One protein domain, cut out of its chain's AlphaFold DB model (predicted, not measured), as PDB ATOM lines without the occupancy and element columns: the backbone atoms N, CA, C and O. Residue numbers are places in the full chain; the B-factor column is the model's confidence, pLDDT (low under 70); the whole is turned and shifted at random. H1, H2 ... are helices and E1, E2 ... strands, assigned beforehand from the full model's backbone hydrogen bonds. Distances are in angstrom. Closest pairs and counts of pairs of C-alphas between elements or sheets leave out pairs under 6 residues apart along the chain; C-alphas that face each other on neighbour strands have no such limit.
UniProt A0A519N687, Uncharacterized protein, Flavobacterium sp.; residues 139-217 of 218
ATOM      1  N   VAL A 139     -41.540  93.532 187.699       96.56
ATOM      2  CA  VAL A 139     -40.260  93.515 186.992       96.56
ATOM      3  C   VAL A 139     -39.694  94.932 186.929       96.56
ATOM      4  O   VAL A 139     -40.356  95.898 187.300       96.56
ATOM      5  N   HIS A 140     -38.446  95.063 186.489       95.12
ATOM      6  CA  HIS A 140     -37.839  96.377 186.299       95.12
ATOM      7  C   HIS A 140     -38.612  97.180 185.242       95.12
ATOM      8  O   HIS A 140     -38.876  96.687 184.146       95.12
ATOM      9  N   TYR A 141     -38.935  98.439 185.534       95.88
ATOM     10  CA  TYR A 141     -39.598  99.301 184.561       95.88
ATOM     11  C   TYR A 141     -38.724  99.495 183.315       95.88
ATOM     12  O   TYR A 141     -37.589  99.969 183.383       95.88
ATOM     13  N   ASN A 142     -39.237  99.104 182.153       95.00
ATOM     14  CA  ASN A 142     -38.566  99.267 180.876       95.00
ATOM     15  C   ASN A 142     -39.554  99.801 179.834       95.00
ATOM     16  O   ASN A 142     -40.234  99.014 179.168       95.00
ATOM     17  N   PRO A 143     -39.599 101.129 179.626       93.88
ATOM     18  CA  PRO A 143     -40.579 101.736 178.736       93.88
ATOM     19  C   PRO A 143     -40.403 101.339 177.270       93.88
ATOM     20  O   PRO A 143     -41.324 101.522 176.489       93.88
ATOM     21  N   ARG A 144     -39.249 100.780 176.884       94.25
ATOM     22  CA  ARG A 144     -39.022 100.308 175.509       94.25
ATOM     23  C   ARG A 144     -39.702  98.977 175.220       94.25
ATOM     24  O   ARG A 144     -39.982  98.694 174.065       94.25
ATOM     25  N   TYR A 145     -39.939  98.170 176.251       96.00
ATOM     26  CA  TYR A 145     -40.531  96.843 176.115       96.00
ATOM     27  C   TYR A 145     -41.685  96.711 177.102       96.00
ATOM     28  O   TYR A 145     -41.591  95.979 178.079       96.00
ATOM     29  N   PRO A 146     -42.796  97.426 176.910       95.94
ATOM     30  CA  PRO A 146     -43.861  97.494 177.912       95.94
ATOM     31  C   PRO A 146     -44.546  96.148 178.188       95.94
ATOM     32  O   PRO A 146     -45.221  95.988 179.204       95.94
ATOM     33  N   LYS A 147     -44.359  95.171 177.293       96.94
ATOM     34  CA  LYS A 147     -44.969  93.841 177.352       96.94
ATOM     35  C   LYS A 147     -43.956  92.708 177.535       96.94
ATOM     36  O   LYS A 147     -44.252  91.566 177.181       96.94
ATOM     37  N   TYR A 148     -42.766  92.996 178.071       97.62
ATOM     38  CA  TYR A 148     -41.763  91.954 178.290       97.62
ATOM     39  C   TYR A 148     -42.120  90.995 179.438       97.62
ATOM     40  O   TYR A 148     -42.878  91.325 180.359       97.62
ATOM     41  N   ILE A 149     -41.560  89.785 179.385       98.19
ATOM     42  CA  ILE A 149     -41.728  88.758 180.419       98.19
ATOM     43  C   ILE A 149     -40.472  88.586 181.284       98.19
ATOM     44  O   ILE A 149     -39.340  88.719 180.817       98.19
ATOM     45  N   CYS A 150     -40.666  88.253 182.562       97.94
ATOM     46  CA  CYS A 150     -39.572  88.009 183.504       97.94
ATOM     47  C   CYS A 150     -38.763  86.751 183.146       97.94
ATOM     48  O   CYS A 150     -39.272  85.848 182.483       97.94
ATOM     49  N   GLY A 151     -37.533  86.638 183.663       96.25
ATOM     50  CA  GLY A 151     -36.654  85.489 183.399       96.25
ATOM     51  C   GLY A 151     -37.259  84.128 183.772       96.25
ATOM     52  O   GLY A 151     -37.069  83.157 183.051       96.25
ATOM     53  N   GLN A 152     -38.076  84.062 184.831       97.69
ATOM     54  CA  GLN A 152     -38.804  82.835 185.195       97.69
ATOM     55  C   GLN A 152     -39.829  82.419 184.135       97.69
ATOM     56  O   GLN A 152     -40.060  81.236 183.930       97.69
ATOM     57  N   CYS A 153     -40.469  83.379 183.463       98.12
ATOM     58  CA  CYS A 153     -41.361  83.072 182.350       98.12
ATOM     59  C   CYS A 153     -40.567  82.709 181.092       98.12
ATOM     60  O   CYS A 153     -41.001  81.844 180.343       98.12
ATOM     61  N   GLN A 154     -39.391  83.311 180.882       97.50
ATOM     62  CA  GLN A 154     -38.518  82.951 179.760       97.50
ATOM     63  C   GLN A 154     -38.055  81.486 179.835       97.50
ATOM     64  O   GLN A 154     -37.980  80.824 178.809       97.50
ATOM     65  N   SER A 155     -37.839  80.931 181.034       96.44
ATOM     66  CA  SER A 155     -37.510  79.503 181.189       96.44
ATOM     67  C   SER A 155     -38.674  78.540 180.907       96.44
ATOM     68  O   SER A 155     -38.475  77.330 180.947       96.44
ATOM     69  N   LEU A 156     -39.888  79.050 180.667       98.00
ATOM     70  CA  LEU A 156     -41.077  78.253 180.338       98.00
ATOM     71  C   LEU A 156     -41.404  78.268 178.840       98.00
ATOM     72  O   LEU A 156     -42.433  77.722 178.447       98.00
ATOM     73  N   LEU A 157     -40.581  78.928 178.022       98.38
ATOM     74  CA  LEU A 157     -40.853  79.097 176.603       98.38
ATOM     75  C   LEU A 157     -40.798  77.765 175.861       98.38
ATOM     76  O   LEU A 157     -39.866  76.974 176.021       98.38
ATOM     77  N   THR A 158     -41.779  77.556 174.994       98.44
ATOM     78  CA  THR A 158     -41.839  76.416 174.084       98.44
ATOM     79  C   THR A 158     -42.042  76.861 172.643       98.44
ATOM     80  O   THR A 158     -42.397  78.010 172.371       98.44
ATOM     81  N   ASP A 159     -41.858  75.934 171.709       97.62
ATOM     82  CA  ASP A 159     -42.434  76.023 170.374       97.62
ATOM     83  C   ASP A 159     -43.949  75.720 170.400       97.62
ATOM     84  O   ASP A 159     -44.547  75.483 171.456       97.62
ATOM     85  N   ALA A 160     -44.576  75.705 169.220       96.19
ATOM     86  CA  ALA A 160     -46.008  75.434 169.067       96.19
ATOM     87  C   ALA A 160     -46.419  73.988 169.423       96.19
ATOM     88  O   ALA A 160     -47.605  73.708 169.573       96.19
ATOM     89  N   THR A 161     -45.461  73.063 169.539       96.62
ATOM     90  CA  THR A 161     -45.689  71.659 169.917       96.62
ATOM     91  C   THR A 161     -45.475  71.406 171.412       96.62
ATOM     92  O   THR A 161     -45.698  70.293 171.886       96.62
ATOM     93  N   GLY A 162     -45.061  72.432 172.165       97.19
ATOM     94  CA  GLY A 162     -44.729  72.328 173.585       97.19
ATOM     95  C   GLY A 162     -43.279  71.922 173.851       97.19
ATOM     96  O   GLY A 162     -42.921  71.644 174.996       97.19
ATOM     97  N   ARG A 163     -42.418  71.889 172.828       97.94
ATOM     98  CA  ARG A 163     -40.998  71.581 173.002       97.94
ATOM     99  C   ARG A 163     -40.250  72.817 173.525       97.94
ATOM    100  O   ARG A 163     -40.366  73.868 172.903       97.94
ATOM    101  N   PRO A 164     -39.474  72.721 174.620       98.38
ATOM    102  CA  PRO A 164     -38.782  73.873 175.205       98.38
ATOM    103  C   PRO A 164     -37.795  74.567 174.256       98.38
ATOM    104  O   PRO A 164     -37.016  73.899 173.569       98.38
ATOM    105  N   VAL A 165     -37.788  75.901 174.275       98.50
ATOM    106  CA  VAL A 165     -36.894  76.752 173.474       98.50
ATOM    107  C   VAL A 165     -36.202  77.806 174.338       98.50
ATOM    108  O   VAL A 165     -36.727  78.248 175.356       98.50
ATOM    109  N   GLU A 166     -35.018  78.222 173.912       97.75
ATOM    110  CA  GLU A 166     -34.205  79.262 174.541       97.75
ATOM    111  C   GLU A 166     -33.572  80.151 173.468       97.75
ATOM    112  O   GLU A 166     -33.347  79.714 172.338       97.75
ATOM    113  N   TYR A 167     -33.296  81.408 173.808       97.19
ATOM    114  CA  TYR A 167     -32.758  82.394 172.874       97.19
ATOM    115  C   TYR A 167     -31.418  82.926 173.374       97.19
ATOM    116  O   TYR A 167     -31.263  83.206 174.562       97.19
ATOM    117  N   PHE A 168     -30.470  83.113 172.454       94.31
ATOM    118  CA  PHE A 168     -29.153  83.690 172.740       94.31
ATOM    119  C   PHE A 168     -28.763  84.768 171.728       94.31
ATOM    120  O   PHE A 168     -29.188  84.750 170.569       94.31
ATOM    121  N   ASN A 169     -27.940  85.715 172.180       93.50
ATOM    122  CA  ASN A 169     -27.259  86.628 171.274       93.50
ATOM    123  C   ASN A 169     -26.234  85.850 170.439       93.50
ATOM    124  O   ASN A 169     -25.583  84.934 170.941       93.50
ATOM    125  N   THR A 170     -26.091  86.208 169.166       88.44
ATOM    126  CA  THR A 170     -25.175  85.531 168.231       88.44
ATOM    127  C   THR A 170     -23.832  86.242 168.110       88.44
ATOM    128  O   THR A 170     -22.818  85.615 167.809       88.44
ATOM    129  N   GLY A 171     -23.804  87.554 168.341       81.88
ATOM    130  CA  GLY A 171     -22.601  88.371 168.327       81.88
ATOM    131  C   GLY A 171     -21.935  88.440 169.698       81.88
ATOM    132  O   GLY A 171     -22.606  88.563 170.722       81.88
ATOM    133  N   TRP A 172     -20.598  88.462 169.714       74.06
ATOM    134  CA  TRP A 172     -19.795  88.667 170.932       74.06
ATOM    135  C   TRP A 172     -20.223  89.933 171.692       74.06
ATOM    136  O   TRP A 172     -20.277  89.938 172.916       74.06
ATOM    137  N   SER A 173     -20.582  91.004 170.979       77.62
ATOM    138  CA  SER A 173     -21.054  92.269 171.557       77.62
ATOM    139  C   SER A 173     -22.465  92.209 172.162       77.62
ATOM    140  O   SER A 173     -23.032  93.256 172.460       77.62
ATOM    141  N   GLY A 174     -23.052  91.018 172.321       77.69
ATOM    142  CA  GLY A 174     -24.420  90.848 172.806       77.69
ATOM    143  C   GLY A 174     -25.471  91.230 171.765       77.69
ATOM    144  O   GLY A 174     -26.563  91.638 172.148       77.69
ATOM    145  N   THR A 175     -25.129  91.128 170.476       86.50
ATOM    146  CA  THR A 175     -26.004  91.474 169.347       86.50
ATOM    147  C   THR A 175     -26.585  90.234 168.666       86.50
ATOM    148  O   THR A 175     -26.114  89.114 168.875       86.50
ATOM    149  N   GLY A 176     -27.618  90.413 167.847       90.81
ATOM    150  CA  GLY A 176     -28.392  89.345 167.225       90.81
ATOM    151  C   GLY A 176     -29.284  88.584 168.207       90.81
ATOM    152  O   GLY A 176     -29.157  88.699 169.423       90.81
ATOM    153  N   CYS A 177     -30.197  87.782 167.666       95.31
ATOM    154  CA  CYS A 177     -31.088  86.913 168.427       95.31
ATOM    155  C   CYS A 177     -31.282  85.609 167.648       95.31
ATOM    156  O   CYS A 177     -31.651  85.639 166.472       95.31
ATOM    157  N   LYS A 178     -31.012  84.466 168.282       96.50
ATOM    158  CA  LYS A 178     -31.193  83.136 167.690       96.50
ATOM    159  C   LYS A 178     -31.799  82.182 168.710       96.50
ATOM    160  O   LYS A 178     -31.351  82.134 169.854       96.50
ATOM    161  N   GLY A 179     -32.814  81.442 168.275       97.62
ATOM    162  CA  GLY A 179     -33.467  80.406 169.067       97.62
ATOM    163  C   GLY A 179     -32.785  79.047 168.924       97.62
ATOM    164  O   GLY A 179     -32.271  78.701 167.857       97.62
ATOM    165  N   TYR A 180     -32.843  78.252 169.986       98.19
ATOM    166  CA  TYR A 180     -32.401  76.862 170.047       98.19
ATOM    167  C   TYR A 180     -33.389  76.041 170.869       98.19
ATOM    168  O   TYR A 180     -34.064  76.571 171.754       98.19
ATOM    169  N   PHE A 181     -33.459  74.736 170.618       98.38
ATOM    170  CA  PHE A 181     -34.173  73.847 171.530       98.38
ATOM    171  C   PHE A 181     -33.385  73.693 172.829       98.38
ATOM    172  O   PHE A 181     -32.183  73.393 172.809       98.38
ATOM    173  N   ALA A 182     -34.066  73.881 173.958       97.00
ATOM    174  CA  ALA A 182     -33.413  73.871 175.258       97.00
ATOM    175  C   ALA A 182     -32.819  72.490 175.573       97.00
ATOM    176  O   ALA A 182     -33.345  71.446 175.175       97.00
ATOM    177  N   GLY A 183     -31.687  72.481 176.278       95.56
ATOM    178  CA  GLY A 183     -30.964  71.253 176.627       95.56
ATOM    179  C   GLY A 183     -30.135  70.649 175.486       95.56
ATOM    180  O   GLY A 183     -29.463  69.639 175.690       95.56
ATOM    181  N   THR A 184     -30.119  71.268 174.300       95.12
ATOM    182  CA  THR A 184     -29.285  70.812 173.171       95.12
ATOM    183  C   THR A 184     -27.885  71.434 173.155       95.12
ATOM    184  O   THR A 184     -27.070  71.063 172.312       95.12
ATOM    185  N   ASN A 185     -27.571  72.336 174.096       93.69
ATOM    186  CA  ASN A 185     -26.330  73.120 174.128       93.69
ATOM    187  C   ASN A 185     -26.102  73.896 172.821       93.69
ATOM    188  O   ASN A 185     -25.024  73.812 172.233       93.69
ATOM    189  N   GLN A 186     -27.141  74.594 172.346       94.25
ATOM    190  CA  GLN A 186     -27.117  75.389 171.110       94.25
ATOM    191  C   GLN A 186     -26.745  74.583 169.845       94.25
ATOM    192  O   GLN A 186     -26.212  75.131 168.882       94.25
ATOM    193  N   LYS A 187     -27.012  73.267 169.830       95.50
ATOM    194  CA  LYS A 187     -26.741  72.397 168.667       95.50
ATOM    195  C   LYS A 187     -27.927  72.262 167.723       95.50
ATOM    196  O   LYS A 187     -27.725  72.028 166.536       95.50
ATOM    197  N   GLU A 188     -29.144  72.360 168.249       97.56
ATOM    198  CA  GLU A 188     -30.360  72.249 167.453       97.56
ATOM    199  C   GLU A 188     -31.062  73.602 167.399       97.56
ATOM    200  O   GLU A 188     -31.582  74.094 168.403       97.56
ATOM    201  N   GLU A 189     -31.031  74.221 166.225       97.38
ATOM    202  CA  GLU A 189     -31.591  75.551 166.019       97.38
ATOM    203  C   GLU A 189     -33.118  75.529 166.017       97.38
ATOM    204  O   GLU A 189     -33.754  74.691 165.374       97.38
ATOM    205  N   TYR A 190     -33.704  76.527 166.673       98.06
ATOM    206  CA  TYR A 190     -35.112  76.854 166.546       98.06
ATOM    207  C   TYR A 190     -35.263  78.021 165.567       98.06
ATOM    208  O   TYR A 190     -34.905  79.164 165.858       98.06
ATOM    209  N   ASN A 191     -35.779  77.729 164.373       95.75
ATOM    210  CA  ASN A 191     -35.883  78.689 163.270       95.75
ATOM    211  C   ASN A 191     -37.158  79.546 163.346       95.75
ATOM    212  O   ASN A 191     -37.884  79.684 162.362       95.75
ATOM    213  N   SER A 192     -37.443  80.111 164.519       96.62
ATOM    214  CA  SER A 192     -38.505  81.096 164.717       96.62
ATOM    215  C   SER A 192     -38.181  82.034 165.881       96.62
ATOM    216  O   SER A 192     -37.568  81.641 166.873       96.62
ATOM    217  N   ASP A 193     -38.634  83.277 165.770       96.50
ATOM    218  CA  ASP A 193     -38.664  84.255 166.860       96.50
ATOM    219  C   ASP A 193     -39.886  84.077 167.774       96.50
ATOM    220  O   ASP A 193     -39.969  84.688 168.836       96.50
ATOM    221  N   THR A 194     -40.851  83.258 167.357       97.56
ATOM    222  CA  THR A 194     -42.136  83.125 168.024       97.56
ATOM    223  C   THR A 194     -42.065  81.987 169.017       97.56
ATOM    224  O   THR A 194     -41.736  80.868 168.654       97.56
ATOM    225  N   CYS A 195     -42.412  82.258 170.264       97.94
ATOM    226  CA  CYS A 195     -42.383  81.285 171.346       97.94
ATOM    227  C   CYS A 195     -43.659  81.379 172.178       97.94
ATOM    228  O   CYS A 195     -44.431  82.331 172.053       97.94
ATOM    229  N   TYR A 196     -43.904  80.366 173.000       97.94
ATOM    230  CA  TYR A 196     -45.190  80.184 173.656       97.94
ATOM    231  C   TYR A 196     -45.026  79.911 175.147       97.94
ATOM    232  O   TYR A 196     -44.069  79.269 175.573       97.94
ATOM    233  N   ILE A 197     -45.990  80.385 175.934       97.75
ATOM    234  CA  ILE A 197     -46.236  79.909 177.298       97.75
ATOM    235  C   ILE A 197     -47.719  79.574 177.370       97.75
ATOM    236  O   ILE A 197     -48.555  80.478 177.327       97.75
ATOM    237  N   ALA A 198     -48.035  78.283 177.483       91.50
ATOM    238  CA  ALA A 198     -49.399  77.778 177.343       91.50
ATOM    239  C   ALA A 198     -50.042  78.255 176.021       91.50
ATOM    240  O   ALA A 198     -49.552  77.914 174.949       91.50
ATOM    241  N   ASP A 199     -51.119  79.035 176.089       90.12
ATOM    242  CA  ASP A 199     -51.886  79.557 174.954       90.12
ATOM    243  C   ASP A 199     -51.433  80.951 174.477       90.12
ATOM    244  O   ASP A 199     -51.959  81.474 173.495       90.12
ATOM    245  N   LYS A 200     -50.446  81.561 175.143       94.81
ATOM    246  CA  LYS A 200     -49.956  82.910 174.827       94.81
ATOM    247  C   LYS A 200     -48.712  82.853 173.950       94.81
ATOM    248  O   LYS A 200     -47.777  82.115 174.261       94.81
ATOM    249  N   SER A 201     -48.672  83.688 172.915       96.56
ATOM    250  CA  SER A 201     -47.516  83.846 172.032       96.56
ATOM    251  C   SER A 201     -46.682  85.084 172.377       96.56
ATOM    252  O   SER A 201     -47.183  86.135 172.785       96.56
ATOM    253  N   PHE A 202     -45.375  84.948 172.190       98.00
ATOM    254  CA  PHE A 202     -44.364  85.965 172.439       98.00
ATOM    255  C   PHE A 202     -43.375  86.012 171.269       98.00
ATOM    256  O   PHE A 202     -43.263  85.057 170.501       98.00
ATOM    257  N   THR A 203     -42.653  87.122 171.148       97.38
ATOM    258  CA  THR A 203     -41.546  87.302 170.201       97.38
ATOM    259  C   THR A 203     -40.252  87.478 170.961       97.38
ATOM    260  O   THR A 203     -40.210  88.265 171.909       97.38
ATOM    261  N   ALA A 204     -39.209  86.796 170.509       97.50
ATOM    262  CA  ALA A 204     -37.838  87.029 170.905       97.50
ATOM    263  C   ALA A 204     -37.142  87.976 169.928       97.50
ATOM    264  O   ALA A 204     -37.078  87.705 168.730       97.50
ATOM    265  N   GLU A 205     -36.564  89.053 170.440       95.06
ATOM    266  CA  GLU A 205     -35.824  90.021 169.633       95.06
ATOM    267  C   GLU A 205     -34.576  90.524 170.363       95.06
ATOM    268  O   GLU A 205     -34.453  90.451 171.590       95.06
ATOM    269  N   GLU A 206     -33.625  91.036 169.584       94.56
ATOM    270  CA  GLU A 206     -32.467  91.731 170.129       94.56
ATOM    271  C   GLU A 206     -32.918  93.037 170.787       94.56
ATOM    272  O   GLU A 206     -33.564  93.884 170.166       94.56
ATOM    273  N   ALA A 207     -32.537  93.229 172.047       92.38
ATOM    274  CA  ALA A 207     -32.796  94.490 172.713       92.38
ATOM    275  C   ALA A 207     -31.856  95.595 172.183       92.38
ATOM    276  O   ALA A 207     -30.677  95.375 171.937       92.38
ATOM    277  N   ARG A 208     -32.352  96.836 172.100       86.94
ATOM    278  CA  ARG A 208     -31.661  98.061 171.639       86.94
ATOM    279  C   ARG A 208     -30.223  98.277 172.149       86.94
ATOM    280  O   ARG A 208     -29.468  98.976 171.483       86.94
ATOM    281  N   PHE A 209     -29.857  97.753 173.319       84.50
ATOM    282  CA  PHE A 209     -28.504  97.874 173.889       84.50
ATOM    283  C   PHE A 209     -27.843  96.510 174.135       84.50
ATOM    284  O   PHE A 209     -27.025  96.369 175.040       84.50
ATOM    285  N   GLY A 210     -28.212  95.517 173.328       83.75
ATOM    286  CA  GLY A 210     -27.803  94.132 173.484       83.75
ATOM    287  C   GLY A 210     -28.639  93.372 174.512       83.75
ATOM    288  O   GLY A 210     -29.421  93.951 175.274       83.75
ATOM    289  N   GLY A 211     -28.476  92.052 174.512       90.31
ATOM    290  CA  GLY A 211     -29.352  91.132 175.233       90.31
ATOM    291  C   GLY A 211     -30.560  90.715 174.396       90.31
ATOM    292  O   GLY A 211     -30.715  91.119 173.241       90.31
ATOM    293  N   ILE A 212     -31.419  89.889 174.984       95.31
ATOM    294  CA  ILE A 212     -32.660  89.430 174.357       95.31
ATOM    295  C   ILE A 212     -33.832  89.885 175.195       95.31
ATOM    296  O   ILE A 212     -33.839  89.736 176.420       95.31
ATOM    297  N   VAL A 213     -34.839  90.416 174.518       96.75
ATOM    298  CA  VAL A 213     -36.139  90.663 175.112       96.75
ATOM    299  C   VAL A 213     -37.152  89.695 174.525       96.75
ATOM    300  O   VAL A 213     -37.174  89.433 173.326       96.75
ATOM    301  N   ILE A 214     -37.989  89.161 175.408       97.94
ATOM    302  CA  ILE A 214     -39.152  88.371 175.037       97.94
ATOM    303  C   ILE A 214     -40.382  89.186 175.423       97.94
ATOM    304  O   ILE A 214     -40.555  89.490 176.608       97.94
ATOM    305  N   GLN A 215     -41.222  89.552 174.457       97.19
ATOM    306  CA  GLN A 215     -42.441  90.329 174.703       97.19
ATOM    307  C   GLN A 215     -43.647  89.799 173.932       97.19
ATOM    308  O   GLN A 215     -43.496  89.111 172.925       97.19
ATOM    309  N   ALA A 216     -44.852  90.067 174.435       95.69
ATOM    310  CA  ALA A 216     -46.074  89.589 173.789       95.69
ATOM    311  C   ALA A 216     -46.255  90.197 172.392       95.69
ATOM    312  O   ALA A 216     -45.918  91.364 172.178       95.69
ATOM    313  N   LYS A 217     -46.809  89.406 171.467       85.50
ATOM    314  CA  LYS A 217     -47.277  89.911 170.169       85.50
ATOM    315  C   LYS A 217     -48.622  90.620 170.327       85.50
ATOM    316  O   LYS A 217     -49.403  90.291 171.221       85.50
TER     317      LYS A 217
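Overview. This is residues 139 to 217 of the 218 residues of an uncharacterized protein of Flavobacterium sp. (UniProt A0A519N687). With little regular structure, a strongly twisted three-stranded sheet (E3, E4, E5) and a two-stranded hairpin (E1, E2) make a small sandwich, two sheets face to face, and one short helix, H1, grazes the larger sheet. The 79 printed residues run H1 E1 E2 E3 E4 E5, mostly strand, with only 28 in named elements; E3 - E4 - E5 is an antiparallel meander, each strand the neighbour of the one before. It is compact, radius of gyration of the C-alphas 12.0 A, spanning 32 by 31 by 18 A.

Arrangement. Look first at inner strand E4, residues 200 to 206: within hydrogen-bond range are N 195 of E3, residues 194 to 197, and O 202, 2.9 A, and O 215 of E5, residues 212 to 216, and N 203, 2.8 A. In the hairpin of E1, residues 165 to 168, and E2, residues 178 to 181, N 166 and O 180 are 2.9 A apart. The sheets' strands stand at 40 degrees; the closest C-alphas of E1 and E5, Phe 168 and Ile 212, are 6.9 A apart. H1, residues 151 to 154, is too short for an O i to N i+4 pair.

Along the chain. Find H1's start at C-alpha 151 (-36.654, 85.489, 183.399); E4 spans 20.1 A, and E5 13.4 A to C-alpha 216 (-46.074, 89.589, 173.789).

Size, cuts and confidence. The C-alphas farthest apart, Pro 143 and Lys 187, are 34.0 A apart. The printed part has no cut, the E2 to E3 link is long, and no printed residue is under 70 in pLDDT.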